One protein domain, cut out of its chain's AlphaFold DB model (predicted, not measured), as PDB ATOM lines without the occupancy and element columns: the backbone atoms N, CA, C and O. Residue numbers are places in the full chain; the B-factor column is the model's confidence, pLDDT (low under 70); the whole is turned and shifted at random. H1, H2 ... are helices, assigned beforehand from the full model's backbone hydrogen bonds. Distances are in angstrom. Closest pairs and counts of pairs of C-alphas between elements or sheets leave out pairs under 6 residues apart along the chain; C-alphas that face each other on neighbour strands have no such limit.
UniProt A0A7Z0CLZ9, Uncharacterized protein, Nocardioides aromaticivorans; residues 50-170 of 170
ATOM      1  N   LEU A  50     251.161 265.057 193.809       88.81
ATOM      2  CA  LEU A  50     250.704 265.652 195.070       88.81
ATOM      3  C   LEU A  50     249.496 264.910 195.649       88.81
ATOM      4  O   LEU A  50     249.481 264.600 196.841       88.81
ATOM      5  N   LEU A  51     248.510 264.578 194.815       90.12
ATOM      6  CA  LEU A  51     247.351 263.789 195.232       90.12
ATOM      7  C   LEU A  51     247.760 262.383 195.676       90.12
ATOM      8  O   LEU A  51     247.265 261.900 196.692       90.12
ATOM      9  N   ALA A  52     248.698 261.749 194.969       86.81
ATOM     10  CA  ALA A  52     249.239 260.453 195.360       86.81
ATOM     11  C   ALA A  52     249.963 260.529 196.713       86.81
ATOM     12  O   ALA A  52     249.706 259.708 197.591       86.81
ATOM     13  N   ALA A  53     250.811 261.540 196.926       86.19
ATOM     14  CA  ALA A  53     251.490 261.752 198.202       86.19
ATOM     15  C   ALA A  53     250.492 261.983 199.349       86.19
ATOM     16  O   ALA A  53     250.643 261.404 200.428       86.19
ATOM     17  N   PHE A  54     249.437 262.767 199.106       91.19
ATOM     18  CA  PHE A  54     248.375 262.994 200.082       91.19
ATOM     19  C   PHE A  54     247.600 261.709 200.399       91.19
ATOM     20  O   PHE A  54     247.395 261.390 201.569       91.19
ATOM     21  N   ALA A  55     247.224 260.935 199.378       88.31
ATOM     22  CA  ALA A  55     246.528 259.664 199.549       88.31
ATOM     23  C   ALA A  55     247.366 258.657 200.355       88.31
ATOM     24  O   ALA A  55     246.844 258.011 201.263       88.31
ATOM     25  N   ILE A  56     248.672 258.569 200.080       86.94
ATOM     26  CA  ILE A  56     249.603 257.719 200.834       86.94
ATOM     27  C   ILE A  56     249.698 258.185 202.291       86.94
ATOM     28  O   ILE A  56     249.600 257.365 203.205       86.94
ATOM     29  N   GLY A  57     249.848 259.492 202.526       85.75
ATOM     30  CA  GLY A  57     249.900 260.055 203.876       85.75
ATOM     31  C   GLY A  57     248.623 259.781 204.672       85.75
ATOM     32  O   GLY A  57     248.685 259.348 205.824       85.75
ATOM     33  N   TYR A  58     247.461 259.956 204.039       90.19
ATOM     34  CA  TYR A  58     246.165 259.677 204.648       90.19
ATOM     35  C   TYR A  58     245.980 258.186 204.964       90.19
ATOM     36  O   TYR A  58     245.578 257.838 206.074       90.19
ATOM     37  N   ALA A  59     246.341 257.296 204.035       78.31
ATOM     38  CA  ALA A  59     246.282 255.851 204.248       78.31
ATOM     39  C   ALA A  59     247.218 255.395 205.380       78.31
ATOM     40  O   ALA A  59     246.841 254.561 206.205       78.31
ATOM     41  N   ALA A  60     248.422 255.968 205.470       81.94
ATOM     42  CA  ALA A  60     249.350 255.700 206.565       81.94
ATOM     43  C   ALA A  60     248.777 256.157 207.916       81.94
ATOM     44  O   ALA A  60     248.839 255.413 208.897       81.94
ATOM     45  N   TRP A  61     248.173 257.348 207.961       88.25
ATOM     46  CA  TRP A  61     247.521 257.861 209.164       88.25
ATOM     47  C   TRP A  61     246.349 256.979 209.608       88.25
ATOM     48  O   TRP A  61     246.300 256.583 210.774       88.25
ATOM     49  N   GLN A  62     245.460 256.594 208.685       86.50
ATOM     50  CA  GLN A  62     244.375 255.656 208.983       86.50
ATOM     51  C   GLN A  62     244.909 254.313 209.478       86.50
ATOM     52  O   GLN A  62     244.435 253.813 210.491       86.50
ATOM     53  N   SER A  63     245.946 253.761 208.840       81.62
ATOM     54  CA  SER A  63     246.553 252.500 209.279       81.62
ATOM     55  C   SER A  63     247.050 252.567 210.725       81.62
ATOM     56  O   SER A  63     246.885 251.611 211.484       81.62
ATOM     57  N   VAL A  64     247.632 253.696 211.138       82.88
ATOM     58  CA  VAL A  64     248.063 253.900 212.527       82.88
ATOM     59  C   VAL A  64     246.868 253.965 213.477       82.88
ATOM     60  O   VAL A  64     246.939 253.363 214.547       82.88
ATOM     61  N   GLN A  65     245.786 254.653 213.108       83.25
ATOM     62  CA  GLN A  65     244.580 254.718 213.942       83.25
ATOM     63  C   GLN A  65     243.922 253.345 214.079       83.25
ATOM     64  O   GLN A  65     243.755 252.868 215.195       83.25
ATOM     65  N   THR A  66     243.706 252.633 212.972       78.44
ATOM     66  CA  THR A  66     243.139 251.279 213.001       78.44
ATOM     67  C   THR A  66     243.991 250.328 213.837       78.44
ATOM     68  O   THR A  66     243.462 249.516 214.586       78.44
ATOM     69  N   LYS A  67     245.326 250.433 213.776       80.44
ATOM     70  CA  LYS A  67     246.203 249.639 214.651       80.44
ATOM     71  C   LYS A  67     246.004 249.973 216.127       80.44
ATOM     72  O   LYS A  67     246.039 249.059 216.945       80.44
ATOM     73  N   LYS A  68     245.823 251.247 216.480       78.69
ATOM     74  CA  LYS A  68     245.551 251.654 217.867       78.69
ATOM     75  C   LYS A  68     244.207 251.120 218.347       78.69
ATOM     76  O   LYS A  68     244.156 250.578 219.449       78.69
ATOM     77  N   ASP A  69     243.180 251.204 217.511       80.62
ATOM     78  CA  ASP A  69     241.839 250.710 217.826       80.62
ATOM     79  C   ASP A  69     241.854 249.189 218.021       80.62
ATOM     80  O   ASP A  69     241.450 248.705 219.073       80.62
ATOM     81  N   LEU A  70     242.480 248.441 217.105       81.75
ATOM     82  CA  LEU A  70     242.638 246.986 217.229       81.75
ATOM     83  C   LEU A  70     243.433 246.571 218.474       81.75
ATOM     84  O   LEU A  70     243.145 245.545 219.087       81.75
ATOM     85  N   VAL A  71     244.465 247.331 218.853       84.12
ATOM     86  CA  VAL A  71     245.224 247.061 220.086       84.12
ATOM     87  C   VAL A  71     244.361 247.326 221.317       84.12
ATOM     88  O   VAL A  71     244.434 246.558 222.277       84.12
ATOM     89  N   ARG A  72     243.536 248.379 221.295       83.50
ATOM     90  CA  ARG A  72     242.604 248.691 222.381       83.50
ATOM     91  C   ARG A  72     241.534 247.608 222.518       83.50
ATOM     92  O   ARG A  72     241.325 247.139 223.632       83.50
ATOM     93  N   GLU A  73     240.939 247.169 221.413       86.06
ATOM     94  CA  GLU A  73     239.949 246.085 221.382       86.06
ATOM     95  C   GLU A  73     240.536 244.774 221.901       86.06
ATOM     96  O   GLU A  73     240.021 244.218 222.865       86.06
ATOM     97  N   ARG A  74     241.682 244.323 221.366       86.75
ATOM     98  CA  ARG A  74     242.341 243.093 221.846       86.75
ATOM     99  C   ARG A  74     242.695 243.157 223.324       86.75
ATOM    100  O   ARG A  74     242.637 242.148 224.024       86.75
ATOM    101  N   ARG A  75     243.110 244.330 223.802       87.25
ATOM    102  CA  ARG A  75     243.403 244.529 225.219       87.25
ATOM    103  C   ARG A  75     242.133 244.420 226.060       87.25
ATOM    104  O   ARG A  75     242.174 243.777 227.103       87.25
ATOM    105  N   LEU A  76     241.032 245.014 225.614       87.69
ATOM    106  CA  LEU A  76     239.743 244.945 226.299       87.69
ATOM    107  C   LEU A  76     239.201 243.510 226.320       87.69
ATOM    108  O   LEU A  76     238.807 243.036 227.380       87.69
ATOM    109  N   GLU A  77     239.270 242.787 225.199       89.12
ATOM    110  CA  GLU A  77     238.919 241.362 225.118       89.12
ATOM    111  C   GLU A  77     239.748 240.518 226.092       89.12
ATOM    112  O   GLU A  77     239.203 239.693 226.825       89.12
ATOM    113  N   PHE A  78     241.063 240.750 226.140       89.88
ATOM    114  CA  PHE A  78     241.948 240.068 227.078       89.88
ATOM    115  C   PHE A  78     241.582 240.374 228.537       89.88
ATOM    116  O   PHE A  78     241.488 239.455 229.347       89.88
ATOM    117  N   GLU A  79     241.360 241.645 228.882       89.25
ATOM    118  CA  GLU A  79     241.000 242.051 230.244       89.25
ATOM    119  C   GLU A  79     239.638 241.481 230.673       89.25
ATOM    120  O   GLU A  79     239.527 240.957 231.782       89.25
ATOM    121  N   LEU A  80     238.625 241.511 229.800       90.38
ATOM    122  CA  LEU A  80     237.318 240.898 230.058       90.38
ATOM    123  C   LEU A  80     237.422 239.379 230.218       90.38
ATOM    124  O   LEU A  80     236.851 238.826 231.158       90.38
ATOM    125  N   GLY A  81     238.184 238.710 229.349       91.00
ATOM    126  CA  GLY A  81     238.439 237.275 229.459       91.00
ATOM    127  C   GLY A  81     239.120 236.913 230.780       91.00
ATOM    128  O   GLY A  81     238.747 235.936 231.428       91.00
ATOM    129  N   LEU A  82     240.066 237.741 231.229       91.69
ATOM    130  CA  LEU A  82     240.752 237.544 232.503       91.69
ATOM    131  C   LEU A  82     239.821 237.759 233.704       91.69
ATOM    132  O   LEU A  82     239.861 236.972 234.646       91.69
ATOM    133  N   LEU A  83     238.971 238.790 233.680       91.56
ATOM    134  CA  LEU A  83     237.986 239.045 234.738       91.56
ATOM    135  C   LEU A  83     236.937 237.930 234.822       91.56
ATOM    136  O   LEU A  83     236.619 237.471 235.919       91.56
ATOM    137  N   ALA A  84     236.456 237.439 233.678       92.06
ATOM    138  CA  ALA A  84     235.548 236.299 233.623       92.06
ATOM    139  C   ALA A  84     236.205 235.026 234.182       92.06
ATOM    140  O   ALA A  84     235.590 234.300 234.968       92.06
ATOM    141  N   GLU A  85     237.474 234.776 233.847       92.38
ATOM    142  CA  GLU A  85     238.212 233.632 234.386       92.38
ATOM    143  C   GLU A  85     238.452 233.769 235.895       92.38
ATOM    144  O   GLU A  85     238.273 232.799 236.624       92.38
ATOM    145  N   ILE A  86     238.754 234.968 236.405       92.06
ATOM    146  CA  ILE A  86     238.827 235.230 237.854       92.06
ATOM    147  C   ILE A  86     237.489 234.919 238.522       92.06
ATOM    148  O   ILE A  86     237.458 234.216 239.534       92.06
ATOM    149  N   ARG A  87     236.377 235.393 237.945       92.19
ATOM    150  CA  ARG A  87     235.029 235.142 238.470       92.19
ATOM    151  C   ARG A  87     234.711 233.652 238.527       92.19
ATOM    152  O   ARG A  87     234.146 233.182 239.520       92.19
ATOM    153  N   ARG A  88     235.115 232.914 237.491       91.81
ATOM    154  CA  ARG A  88     234.999 231.456 237.411       91.81
ATOM    155  C   ARG A  88     235.858 230.777 238.473       91.81
ATOM    156  O   ARG A  88     235.344 229.963 239.235       91.81
ATOM    157  N   GLN A  89     237.133 231.139 238.583       91.31
ATOM    158  CA  GLN A  89     238.062 230.534 239.540       91.31
ATOM    159  C   GLN A  89     237.670 230.812 240.991       91.31
ATOM    160  O   GLN A  89     237.781 229.906 241.812       91.31
ATOM    161  N   MET A  90     237.123 231.992 241.300       90.31
ATOM    162  CA  MET A  90     236.575 232.295 242.629       90.31
ATOM    163  C   MET A  90     235.464 231.327 243.036       90.31
ATOM    164  O   MET A  90     235.390 230.946 244.202       90.31
ATOM    165  N   SER A  91     234.628 230.893 242.087       89.31
ATOM    166  CA  SER A  91     233.551 229.934 242.364       89.31
ATOM    167  C   SER A  91     234.043 228.502 242.610       89.31
ATOM    168  O   SER A  91     233.341 227.724 243.245       89.31
ATOM    169  N   ILE A  92     235.246 228.159 242.127       90.44
ATOM    170  CA  ILE A  92     235.809 226.800 242.202       90.44
ATOM    171  C   ILE A  92     236.819 226.693 243.349       90.44
ATOM    172  O   ILE A  92     236.748 225.787 244.170       90.44
ATOM    173  N   THR A  93     237.783 227.613 243.385       88.56
ATOM    174  CA  THR A  93     238.982 227.549 244.237       88.56
ATOM    175  C   THR A  93     239.103 228.717 245.212       88.56
ATOM    176  O   THR A  93     240.103 228.829 245.929       88.56
ATOM    177  N   GLN A  94     238.091 229.592 245.261       88.88
ATOM    178  CA  GLN A  94     238.094 230.786 246.104       88.88
ATOM    179  C   GLN A  94     239.329 231.652 245.789       88.88
ATOM    180  O   GLN A  94     239.517 232.034 244.638       88.88
ATOM    181  N   PHE A  95     240.185 231.964 246.770       87.94
ATOM    182  CA  PHE A  95     241.323 232.878 246.591       87.94
ATOM    183  C   PHE A  95     242.662 232.201 246.253       87.94
ATOM    184  O   PHE A  95     243.608 232.892 245.870       87.94
ATOM    185  N   GLN A  96     242.772 230.874 246.383       85.19
ATOM    186  CA  GLN A  96     244.065 230.168 246.425       85.19
ATOM    187  C   GLN A  96     244.882 230.275 245.125       85.19
ATOM    188  O   GLN A  96     246.111 230.254 245.168       85.19
ATOM    189  N   HIS A  97     244.221 230.446 243.975       85.75
ATOM    190  CA  HIS A  97     244.870 230.471 242.658       85.75
ATOM    191  C   HIS A  97     244.679 231.781 241.886       85.75
ATOM    192  O   HIS A  97     245.017 231.864 240.706       85.75
ATOM    193  N   LEU A  98     244.166 232.829 242.534       88.12
ATOM    194  CA  LEU A  98     243.834 234.076 241.842       88.12
ATOM    195  C   LEU A  98     245.027 235.013 241.635       88.12
ATOM    196  O   LEU A  98     244.942 235.917 240.811       88.12
ATOM    197  N   SER A  99     246.137 234.826 242.354       87.06
ATOM    198  CA  SER A  99     247.278 235.759 242.339       87.06
ATOM    199  C   SER A  99     247.894 235.942 240.956       87.06
ATOM    200  O   SER A  99     248.186 237.074 240.566       87.06
ATOM    201  N   GLY A 100     248.011 234.863 240.179       85.75
ATOM    202  CA  GLY A 100     248.481 234.924 238.795       85.75
ATOM    203  C   GLY A 100     247.557 235.762 237.908       85.75
ATOM    204  O   GLY A 100     248.014 236.683 237.231       85.75
ATOM    205  N   TYR A 101     246.250 235.501 237.972       87.81
ATOM    206  CA  TYR A 101     245.251 236.207 237.167       87.81
ATOM    207  C   TYR A 101     245.126 237.685 237.570       87.81
ATOM    208  O   TYR A 101     245.213 238.577 236.731       87.81
ATOM    209  N   VAL A 102     245.021 237.979 238.867       86.50
ATOM    210  CA  VAL A 102     244.943 239.355 239.395       86.50
ATOM    211  C   VAL A 102     246.241 240.137 239.133       86.50
ATOM    212  O   VAL A 102     246.224 241.356 238.924       86.50
ATOM    213  N   GLY A 103     247.384 239.446 239.121       84.00
ATOM    214  CA  GLY A 103     248.682 240.013 238.764       84.00
ATOM    215  C   GLY A 103     248.791 240.390 237.288       84.00
ATOM    216  O   GLY A 103     249.405 241.420 236.980       84.00
ATOM    217  N   ALA A 104     248.170 239.601 236.409       85.38
ATOM    218  CA  ALA A 104     248.138 239.819 234.966       85.38
ATOM    219  C   ALA A 104     247.180 240.943 234.530       85.38
ATOM    220  O   ALA A 104     247.392 241.519 233.463       85.38
ATOM    221  N   LEU A 105     246.200 241.332 235.359       83.38
ATOM    222  CA  LEU A 105     245.419 242.548 235.107       83.38
ATOM    223  C   LEU A 105     246.338 243.770 235.067       83.38
ATOM    224  O   LEU A 105     247.021 244.103 236.050       83.38
ATOM    225  N   VAL A 106     246.311 244.460 233.928       74.44
ATOM    226  CA  VAL A 106     247.000 245.732 233.751       74.44
ATOM    227  C   VAL A 106     246.388 246.725 234.733       74.44
ATOM    228  O   VAL A 106     245.172 246.876 234.807       74.44
ATOM    229  N   ARG A 107     247.233 247.367 235.544       67.69
ATOM    230  CA  ARG A 107     246.783 248.480 236.382       67.69
ATOM    231  C   ARG A 107     246.414 249.619 235.441       67.69
ATOM    232  O   ARG A 107     247.249 250.006 234.621       67.69
ATOM    233  N   ASP A 108     245.206 250.147 235.573       64.75
ATOM    234  CA  ASP A 108     244.948 251.470 235.034       64.75
ATOM    235  C   ASP A 108     245.898 252.442 235.747       64.75
ATOM    236  O   ASP A 108     246.022 252.445 236.972       64.75
ATOM    237  N   THR A 109     246.661 253.205 234.975       54.16
ATOM    238  CA  THR A 109     247.609 254.184 235.508       54.16
ATOM    239  C   THR A 109     246.913 255.379 236.150       54.16
ATOM    240  O   THR A 109     247.559 256.096 236.911       54.16
ATOM    241  N   GLN A 110     245.627 255.600 235.855       56.19
ATOM    242  CA  GLN A 110     244.832 256.666 236.467       56.19
ATOM    243  C   GLN A 110     244.011 256.189 237.666       56.19
ATOM    244  O   GLN A 110     243.642 257.006 238.507       56.19
ATOM    245  N   ASP A 111     243.777 254.882 237.776       59.47
ATOM    246  CA  ASP A 111     242.897 254.303 238.781       59.47
ATOM    247  C   ASP A 111     243.658 253.204 239.541       59.47
ATOM    248  O   ASP A 111     243.759 252.051 239.118       59.47
ATOM    249  N   GLU A 112     244.187 253.533 240.728       57.72
ATOM    250  CA  GLU A 112     244.736 252.536 241.672       57.72
ATOM    251  C   GLU A 112     243.676 251.522 242.170       57.72
ATOM    252  O   GLU A 112     243.966 250.662 243.009       57.72
ATOM    253  N   THR A 113     242.455 251.630 241.654       63.19
ATOM    254  CA  THR A 113     241.180 251.266 242.267       63.19
ATOM    255  C   THR A 113     240.376 250.280 241.430       63.19
ATOM    256  O   THR A 113     239.203 250.043 241.716       63.19
ATOM    257  N   ASP A 114     240.988 249.650 240.431       72.62
ATOM    258  CA  ASP A 114     240.356 248.520 239.768       72.62
ATOM    259  C   ASP A 114     240.546 247.259 240.630       72.62
ATOM    260  O   ASP A 114     241.687 246.847 240.887       72.62
ATOM    261  N   ILE A 115     239.423 246.705 241.114       86.06
ATOM    262  CA  ILE A 115     239.287 245.562 242.048       86.06
ATOM    263  C   ILE A 115     240.149 245.656 243.335       86.06
ATOM    264  O   ILE A 115     241.007 244.800 243.594       86.06
ATOM    265  N   PRO A 116     239.988 246.719 244.149       87.44
ATOM    266  CA  PRO A 116     240.907 247.044 245.235       87.44
ATOM    267  C   PRO A 116     240.855 246.045 246.397       87.44
ATOM    268  O   PRO A 116     241.911 245.729 246.956       87.44
ATOM    269  N   VAL A 117     239.676 245.527 246.760       88.50
ATOM    270  CA  VAL A 117     239.536 244.535 247.834       88.50
ATOM    271  C   VAL A 117     240.108 243.201 247.378       88.50
ATOM    272  O   VAL A 117     240.927 242.625 248.092       88.50
ATOM    273  N   LEU A 118     239.789 242.751 246.160       88.69
ATOM    274  CA  LEU A 118     240.340 241.501 245.625       88.69
ATOM    275  C   LEU A 118     241.879 241.532 245.563       88.69
ATOM    276  O   LEU A 118     242.543 240.589 245.998       88.69
ATOM    277  N   ARG A 119     242.473 242.640 245.101       88.81
ATOM    278  CA  ARG A 119     243.937 242.824 245.103       88.81
ATOM    279  C   ARG A 119     244.536 242.771 246.509       88.81
ATOM    280  O   ARG A 119     245.628 242.227 246.683       88.81
ATOM    281  N   ALA A 120     243.845 243.322 247.506       88.94
ATOM    282  CA  ALA A 120     244.286 243.309 248.898       88.94
ATOM    283  C   ALA A 120     244.140 241.936 249.572       88.94
ATOM    284  O   ALA A 120     245.014 241.557 250.352       88.94
ATOM    285  N   LEU A 121     243.082 241.186 249.250       88.00
ATOM    286  CA  LEU A 121     242.854 239.820 249.733       88.00
ATOM    287  C   LEU A 121     243.888 238.842 249.167       88.00
ATOM    288  O   LEU A 121     244.444 238.033 249.900       88.00
ATOM    289  N   VAL A 122     244.198 238.965 247.875       89.00
ATOM    290  CA  VAL A 122     245.168 238.108 247.171       89.00
ATOM    291  C   VAL A 122     246.618 238.587 247.368       89.00
ATOM    292  O   VAL A 122     247.571 237.907 246.993       89.00
ATOM    293  N   GLY A 123     246.819 239.772 247.951       85.62
ATOM    294  CA  GLY A 123     248.144 240.330 248.242       85.62
ATOM    295  C   GLY A 123     248.921 240.804 247.009       85.62
ATOM    296  O   GLY A 123     250.140 240.949 247.063       85.62
ATOM    297  N   THR A 124     248.244 241.063 245.887       83.94
ATOM    298  CA  THR A 124     248.886 241.390 244.606       83.94
ATOM    299  C   THR A 124     248.590 242.826 244.190       83.94
ATOM    300  O   THR A 124     247.451 243.167 243.874       83.94
ATOM    301  N   LYS A 125     249.628 243.678 244.140       80.88
ATOM    302  CA  LYS A 125     249.524 245.102 243.744       80.88
ATOM    303  C   LYS A 125     248.456 245.875 244.548       80.88
ATOM    304  O   LYS A 125     247.762 246.733 244.005       80.88
ATOM    305  N   ALA A 126     248.310 245.557 245.834       81.75
ATOM    306  CA  ALA A 126     247.316 246.171 246.707       81.75
ATOM    307  C   ALA A 126     247.646 247.647 246.988       81.75
ATOM    308  O   ALA A 126     248.711 247.961 247.533       81.75
ATOM    309  N   GLY A 127     246.725 248.545 246.633       84.12
ATOM    310  CA  GLY A 127     246.801 249.968 246.965       84.12
ATOM    311  C   GLY A 127     246.375 250.268 248.413       84.12
ATOM    312  O   GLY A 127     245.840 249.387 249.098       84.12
ATOM    313  N   PRO A 128     246.572 251.506 248.899       86.19
ATOM    314  CA  PRO A 128     246.162 251.923 250.244       86.19
ATOM    315  C   PRO A 128     244.659 251.737 250.501       86.19
ATOM    316  O   PRO A 128     244.282 251.195 251.537       86.19
ATOM    317  N   ASN A 129     243.813 252.104 249.532       86.38
ATOM    318  CA  ASN A 129     242.353 251.974 249.636       86.38
ATOM    319  C   ASN A 129     241.901 250.514 249.767       86.38
ATOM    320  O   ASN A 129     241.051 250.205 250.598       86.38
ATOM    321  N   GLY A 130     242.499 249.614 248.980       86.31
ATOM    322  CA  GLY A 130     242.207 248.182 249.049       86.31
ATOM    323  C   GLY A 130     242.597 247.575 250.392       86.31
ATOM    324  O   GLY A 130     241.813 246.837 250.982       86.31
ATOM    325  N   ARG A 131     243.778 247.940 250.917       89.00
ATOM    326  CA  ARG A 131     244.217 247.517 252.257       89.00
ATOM    327  C   ARG A 131     243.255 247.999 253.340       89.00
ATOM    328  O   ARG A 131     242.802 247.181 254.130       89.00
ATOM    329  N   ARG A 132     242.872 249.282 253.312       90.62
ATOM    330  CA  ARG A 132     241.925 249.850 254.280       90.62
ATOM    331  C   ARG A 132     240.577 249.127 254.255       90.62
ATOM    332  O   ARG A 132     240.111 248.696 255.299       90.62
ATOM    333  N   ARG A 133     239.990 248.921 253.070       88.25
ATOM    334  CA  ARG A 133     238.715 248.195 252.929       88.25
ATOM    335  C   ARG A 133     238.798 246.744 253.392       88.25
ATOM    336  O   ARG A 133     237.862 246.244 254.006       88.25
ATOM    337  N   ARG A 134     239.907 246.058 253.106       90.81
ATOM    338  CA  ARG A 134     240.137 244.696 253.599       90.81
ATOM    339  C   ARG A 134     240.163 244.664 255.126       90.81
ATOM    340  O   ARG A 134     239.568 243.772 255.720       90.81
ATOM    341  N   ASP A 135     240.841 245.623 255.748       91.00
ATOM    342  CA  ASP A 135     240.942 245.692 257.204       91.00
ATOM    343  C   ASP A 135     239.574 246.048 257.833       91.00
ATOM    344  O   ASP A 135     239.163 245.389 258.785       91.00
ATOM    345  N   GLU A 136     238.801 246.962 257.227       90.25
ATOM    346  CA  GLU A 136     237.402 247.259 257.597       90.25
ATOM    347  C   GLU A 136     236.511 245.999 257.535       90.25
ATOM    348  O   GLU A 136     235.754 245.715 258.467       90.25
ATOM    349  N   LEU A 137     236.629 245.204 256.464       87.81
ATOM    350  CA  LEU A 137     235.922 243.926 256.308       87.81
ATOM    351  C   LEU A 137     236.352 242.898 257.362       87.81
ATOM    352  O   LEU A 137     235.515 242.164 257.888       87.81
ATOM    353  N   ALA A 138     237.645 242.835 257.682       87.88
ATOM    354  CA  ALA A 138     238.172 241.934 258.699       87.88
ATOM    355  C   ALA A 138     237.699 242.316 260.111       87.88
ATOM    356  O   ALA A 138     237.383 241.433 260.909       87.88
ATOM    357  N   ASP A 139     237.613 243.608 260.422       88.19
ATOM    358  CA  ASP A 139     237.093 244.095 261.700       88.19
ATOM    359  C   ASP A 139     235.576 243.860 261.817       88.19
ATOM    360  O   ASP A 139     235.101 243.388 262.853       88.19
ATOM    361  N   ALA A 140     234.814 244.082 260.738       85.38
ATOM    362  CA  ALA A 140     233.370 243.820 260.688       85.38
ATOM    363  C   ALA A 140     233.011 242.326 260.801       85.38
ATOM    364  O   ALA A 140     231.914 241.970 261.242       85.38
ATOM    365  N   ALA A 141     233.924 241.449 260.384       84.19
ATOM    366  CA  ALA A 141     233.813 240.003 260.520       84.19
ATOM    367  C   ALA A 141     233.987 239.530 261.973       84.19
ATOM    368  O   ALA A 141     233.241 238.668 262.427       84.19
ATOM    369  N   ARG A 142     234.922 240.118 262.738       81.00
ATOM    370  CA  ARG A 142     235.216 239.689 264.124       81.00
ATOM    371  C   ARG A 142     234.027 239.814 265.080       81.00
ATOM    372  O   ARG A 142     233.999 239.126 266.094       81.00
ATOM    373  N   GLY A 143     233.067 240.688 264.779       76.62
ATOM    374  CA  GLY A 143     231.865 240.893 265.592       76.62
ATOM    375  C   GLY A 143     230.690 239.961 265.266       76.62
ATOM    376  O   GLY A 143     229.661 240.055 265.932       76.62
ATOM    377  N   ARG A 144     230.796 239.096 264.247       76.19
ATOM    378  CA  ARG A 144     229.693 238.247 263.762       76.19
ATOM    379  C   ARG A 144     230.037 236.760 263.894       76.19
ATOM    380  O   ARG A 144     231.180 236.366 263.735       76.19
ATOM    381  N   ALA A 145     229.025 235.927 264.148       67.00
ATOM    382  CA  ALA A 145     229.150 234.460 264.131       67.00
ATOM    383  C   ALA A 145     229.137 233.863 262.704       67.00
ATOM    384  O   ALA A 145     229.170 232.645 262.546       67.00
ATOM    385  N   ALA A 146     229.022 234.713 261.677       72.00
ATOM    386  CA  ALA A 146     228.964 234.315 260.274       72.00
ATOM    387  C   ALA A 146     230.361 234.012 259.712       72.00
ATOM    388  O   ALA A 146     231.357 234.514 260.228       72.00
ATOM    389  N   ASP A 147     230.412 233.211 258.645       83.31
ATOM    390  CA  ASP A 147     231.647 232.865 257.939       83.31
ATOM    391  C   ASP A 147     232.238 234.108 257.238       83.31
ATOM    392  O   ASP A 147     231.694 234.563 256.228       83.31
ATOM    393  N   PRO A 148     233.357 234.668 257.734       83.62
ATOM    394  CA  PRO A 148     233.943 235.883 257.178       83.62
ATOM    395  C   PRO A 148     234.505 235.677 255.769       83.62
ATOM    396  O   PRO A 148     234.662 236.634 255.012       83.62
ATOM    397  N   GLN A 149     234.800 234.429 255.399       86.00
ATOM    398  CA  GLN A 149     235.332 234.106 254.087       86.00
ATOM    399  C   GLN A 149     234.268 234.256 252.994       86.00
ATOM    400  O   GLN A 149     234.589 234.710 251.892       86.00
ATOM    401  N   ALA A 150     233.011 233.922 253.298       86.56
ATOM    402  CA  ALA A 150     231.888 234.100 252.383       86.56
ATOM    403  C   ALA A 150     231.641 235.588 252.077       86.56
ATOM    404  O   ALA A 150     231.525 235.956 250.907       86.56
ATOM    405  N   ASP A 151     231.672 236.449 253.100       88.00
ATOM    406  CA  ASP A 151     231.528 237.905 252.950       88.00
ATOM    407  C   ASP A 151     232.645 238.499 252.073       88.00
ATOM    408  O   ASP A 151     232.399 239.330 251.195       88.00
ATOM    409  N   TRP A 152     233.891 238.051 252.270       90.12
ATOM    410  CA  TRP A 152     235.023 238.498 251.453       90.12
ATOM    411  C   TRP A 152     234.905 238.042 250.001       90.12
ATOM    412  O   TRP A 152     235.206 238.818 249.093       90.12
ATOM    413  N   LEU A 153     234.475 236.797 249.772       90.56
ATOM    414  CA  LEU A 153     234.253 236.264 248.426       90.56
ATOM    415  C   LEU A 153     233.140 237.017 247.706       90.56
ATOM    416  O   LEU A 153     233.296 237.336 246.530       90.56
ATOM    417  N   GLN A 154     232.053 237.330 248.407       91.06
ATOM    418  CA  GLN A 154     230.956 238.104 247.847       91.06
ATOM    419  C   GLN A 154     231.411 239.517 247.470       91.06
ATOM    420  O   GLN A 154     231.205 239.932 246.334       91.06
ATOM    421  N   CYS A 155     232.102 240.223 248.369       90.75
ATOM    422  CA  CYS A 155     232.610 241.565 248.081       90.75
ATOM    423  C   CYS A 155     233.583 241.565 246.887       90.75
ATOM    424  O   CYS A 155     233.486 242.407 245.997       90.75
ATOM    425  N   ALA A 156     234.485 240.581 246.819       90.62
ATOM    426  CA  ALA A 156     235.392 240.429 245.686       90.62
ATOM    427  C   ALA A 156     234.656 240.090 244.374       90.62
ATOM    428  O   ALA A 156     235.048 240.580 243.317       90.62
ATOM    429  N   ALA A 157     233.595 239.279 244.428       91.62
ATOM    430  CA  ALA A 157     232.754 238.974 243.271       91.62
ATOM    431  C   ALA A 157     232.036 240.216 242.742       91.62
ATOM    432  O   ALA A 157     232.109 240.483 241.548       91.62
ATOM    433  N   GLU A 158     231.434 241.006 243.628       93.38
ATOM    434  CA  GLU A 158     230.773 242.264 243.273       93.38
ATOM    435  C   GLU A 158     231.754 243.262 242.641       93.38
ATOM    436  O   GLU A 158     231.419 243.914 241.653       93.38
ATOM    437  N   GLU A 159     232.991 243.351 243.145       91.44
ATOM    438  CA  GLU A 159     234.025 244.192 242.531       91.44
ATOM    439  C   GLU A 159     234.410 243.723 241.123       91.44
ATOM    440  O   GLU A 159     234.598 244.555 240.234       91.44
ATOM    441  N   VAL A 160     234.539 242.409 240.910       91.88
ATOM    442  CA  VAL A 160     234.850 241.842 239.589       91.88
ATOM    443  C   VAL A 160     233.698 242.084 238.617       91.88
ATOM    444  O   VAL A 160     233.941 242.537 237.500       91.88
ATOM    445  N   ASP A 161     232.460 241.854 239.045       92.75
ATOM    446  CA  ASP A 161     231.269 242.049 238.216       92.75
ATOM    447  C   ASP A 161     231.100 243.540 237.850       92.75
ATOM    448  O   ASP A 161     230.876 243.877 236.685       92.75
ATOM    449  N   ALA A 162     231.337 244.458 238.795       90.81
ATOM    450  CA  ALA A 162     231.367 245.897 238.521       90.81
ATOM    451  C   ALA A 162     232.511 246.294 237.568       90.81
ATOM    452  O   ALA A 162     232.330 247.143 236.694       90.81
ATOM    453  N   ALA A 163     233.692 245.686 237.703       88.69
ATOM    454  CA  ALA A 163     234.825 245.939 236.813       88.69
ATOM    455  C   ALA A 163     234.587 245.431 235.381       88.69
ATOM    456  O   ALA A 163     235.067 246.060 234.434       88.69
ATOM    457  N   ILE A 164     233.843 244.331 235.219       90.12
ATOM    458  CA  ILE A 164     233.357 243.842 233.921       90.12
ATOM    459  C   ILE A 164     232.366 244.847 233.337       90.12
ATOM    460  O   ILE A 164     232.553 245.295 232.209       90.12
ATOM    461  N   GLN A 165     231.363 245.259 234.117       90.75
ATOM    462  CA  GLN A 165     230.331 246.188 233.660       90.75
ATOM    463  C   GLN A 165     230.927 247.522 233.187       90.75
ATOM    464  O   GLN A 165     230.642 247.955 232.075       90.75
ATOM    465  N   ARG A 166     231.851 248.119 233.957       88.12
ATOM    466  CA  ARG A 166     232.549 249.360 233.565       88.12
ATOM    467  C   ARG A 166     233.317 249.240 232.248       88.12
ATOM    468  O   ARG A 166     233.454 250.227 231.537       88.12
ATOM    469  N   ARG A 167     233.847 248.056 231.931       85.94
ATOM    470  CA  ARG A 167     234.567 247.803 230.672       85.94
ATOM    471  C   ARG A 167     233.633 247.559 229.496       85.94
ATOM    472  O   ARG A 167     234.007 247.873 228.375       85.94
ATOM    473  N   LEU A 168     232.452 246.998 229.746       86.62
ATOM    474  CA  LEU A 168     231.409 246.837 228.733       86.62
ATOM    475  C   LEU A 168     230.721 248.170 228.400       86.62
ATOM    476  O   LEU A 168     230.300 248.363 227.267       86.62
ATOM    477  N   GLU A 169     230.619 249.074 229.377       85.81
ATOM    478  CA  GLU A 169     230.061 250.428 229.222       85.81
ATOM    479  C   GLU A 169     231.081 251.470 228.720       85.81
ATOM    480  O   GLU A 169     230.688 252.600 228.425       85.81
ATOM    481  N   GLY A 170     232.370 251.106 228.683       65.25
ATOM    482  CA  GLY A 170     233.512 251.996 228.432       65.25
ATOM    483  C   GLY A 170     233.636 252.573 227.027       65.25
ATOM    484  O   GLY A 170     233.138 251.959 226.059       65.25
TER     485      GLY A 170
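What this domain is: This is residues 50 to 170 of the 170 residues of an uncharacterized protein of Nocardioides aromaticivorans (UniProt A0A7Z0CLZ9). A long helix, H1, sticks far out of a small helical head: its residues 50 to 74 stand free as an arm, while in the head H2 and H5 fold back along its later part. H3 packs on H5, and H4 packs on H3. The printed part has 121 residues with five named helices, H1 to H5 in chain order, and no named strand: all helix. It is only just loose, close to extended, with a radius of gyration of the C-alphas of 19.9 A; the arm makes much of the length in the spans of 78 by 28 by 23 A.

Where its parts are: Find C-alpha 50 at (250.704, 265.652, 195.070); from there H1, residues 50 to 93, runs 63.3 A to C-alpha 93 at (238.982, 227.549, 244.237). Next come H2, residues 98 to 104, and H3, residues 116 to 121. H4, residues 128 to 142, covers 21.5 A, and H5, residues 148 to 168, runs 30.6 A to C-alpha 168 at (231.409, 246.837, 228.733).

How they stand to each other: Begin at the hub, H5. It touches residues 76 to 90 of H1, opposite ways at a shallow tilt of 18 degrees; the closest C-alphas, Leu 80 and Ile 164, are 6.3 A apart. With residues 155 to 159 it touches H3, closest at C-alphas 118 and 156, 5.1 A. H4 and H5, a helical hairpin, only just touch, with 3 pairs of C-alphas within 8 A, closest at Ala 141 and Pro 148, 5.3 A. H3 touches H4 at a steep tilt of 57 degrees, closest at C-alphas 116 and 130, 4.2 A. H1 and H2 form another helical hairpin, closest at C-alphas 86 and 98, 6.5 A. H1 and H4 are apart. In each helix, every O i to N i+4 pair is within hydrogen-bond range.

The domain as a whole: C-alphas 50 and 145, the farthest apart, are 78.8 A from each other. The printed part has no cut; H2 to H3 is a long link. Look for pLDDT under 70 at residues 107 to 113, 145 and 170.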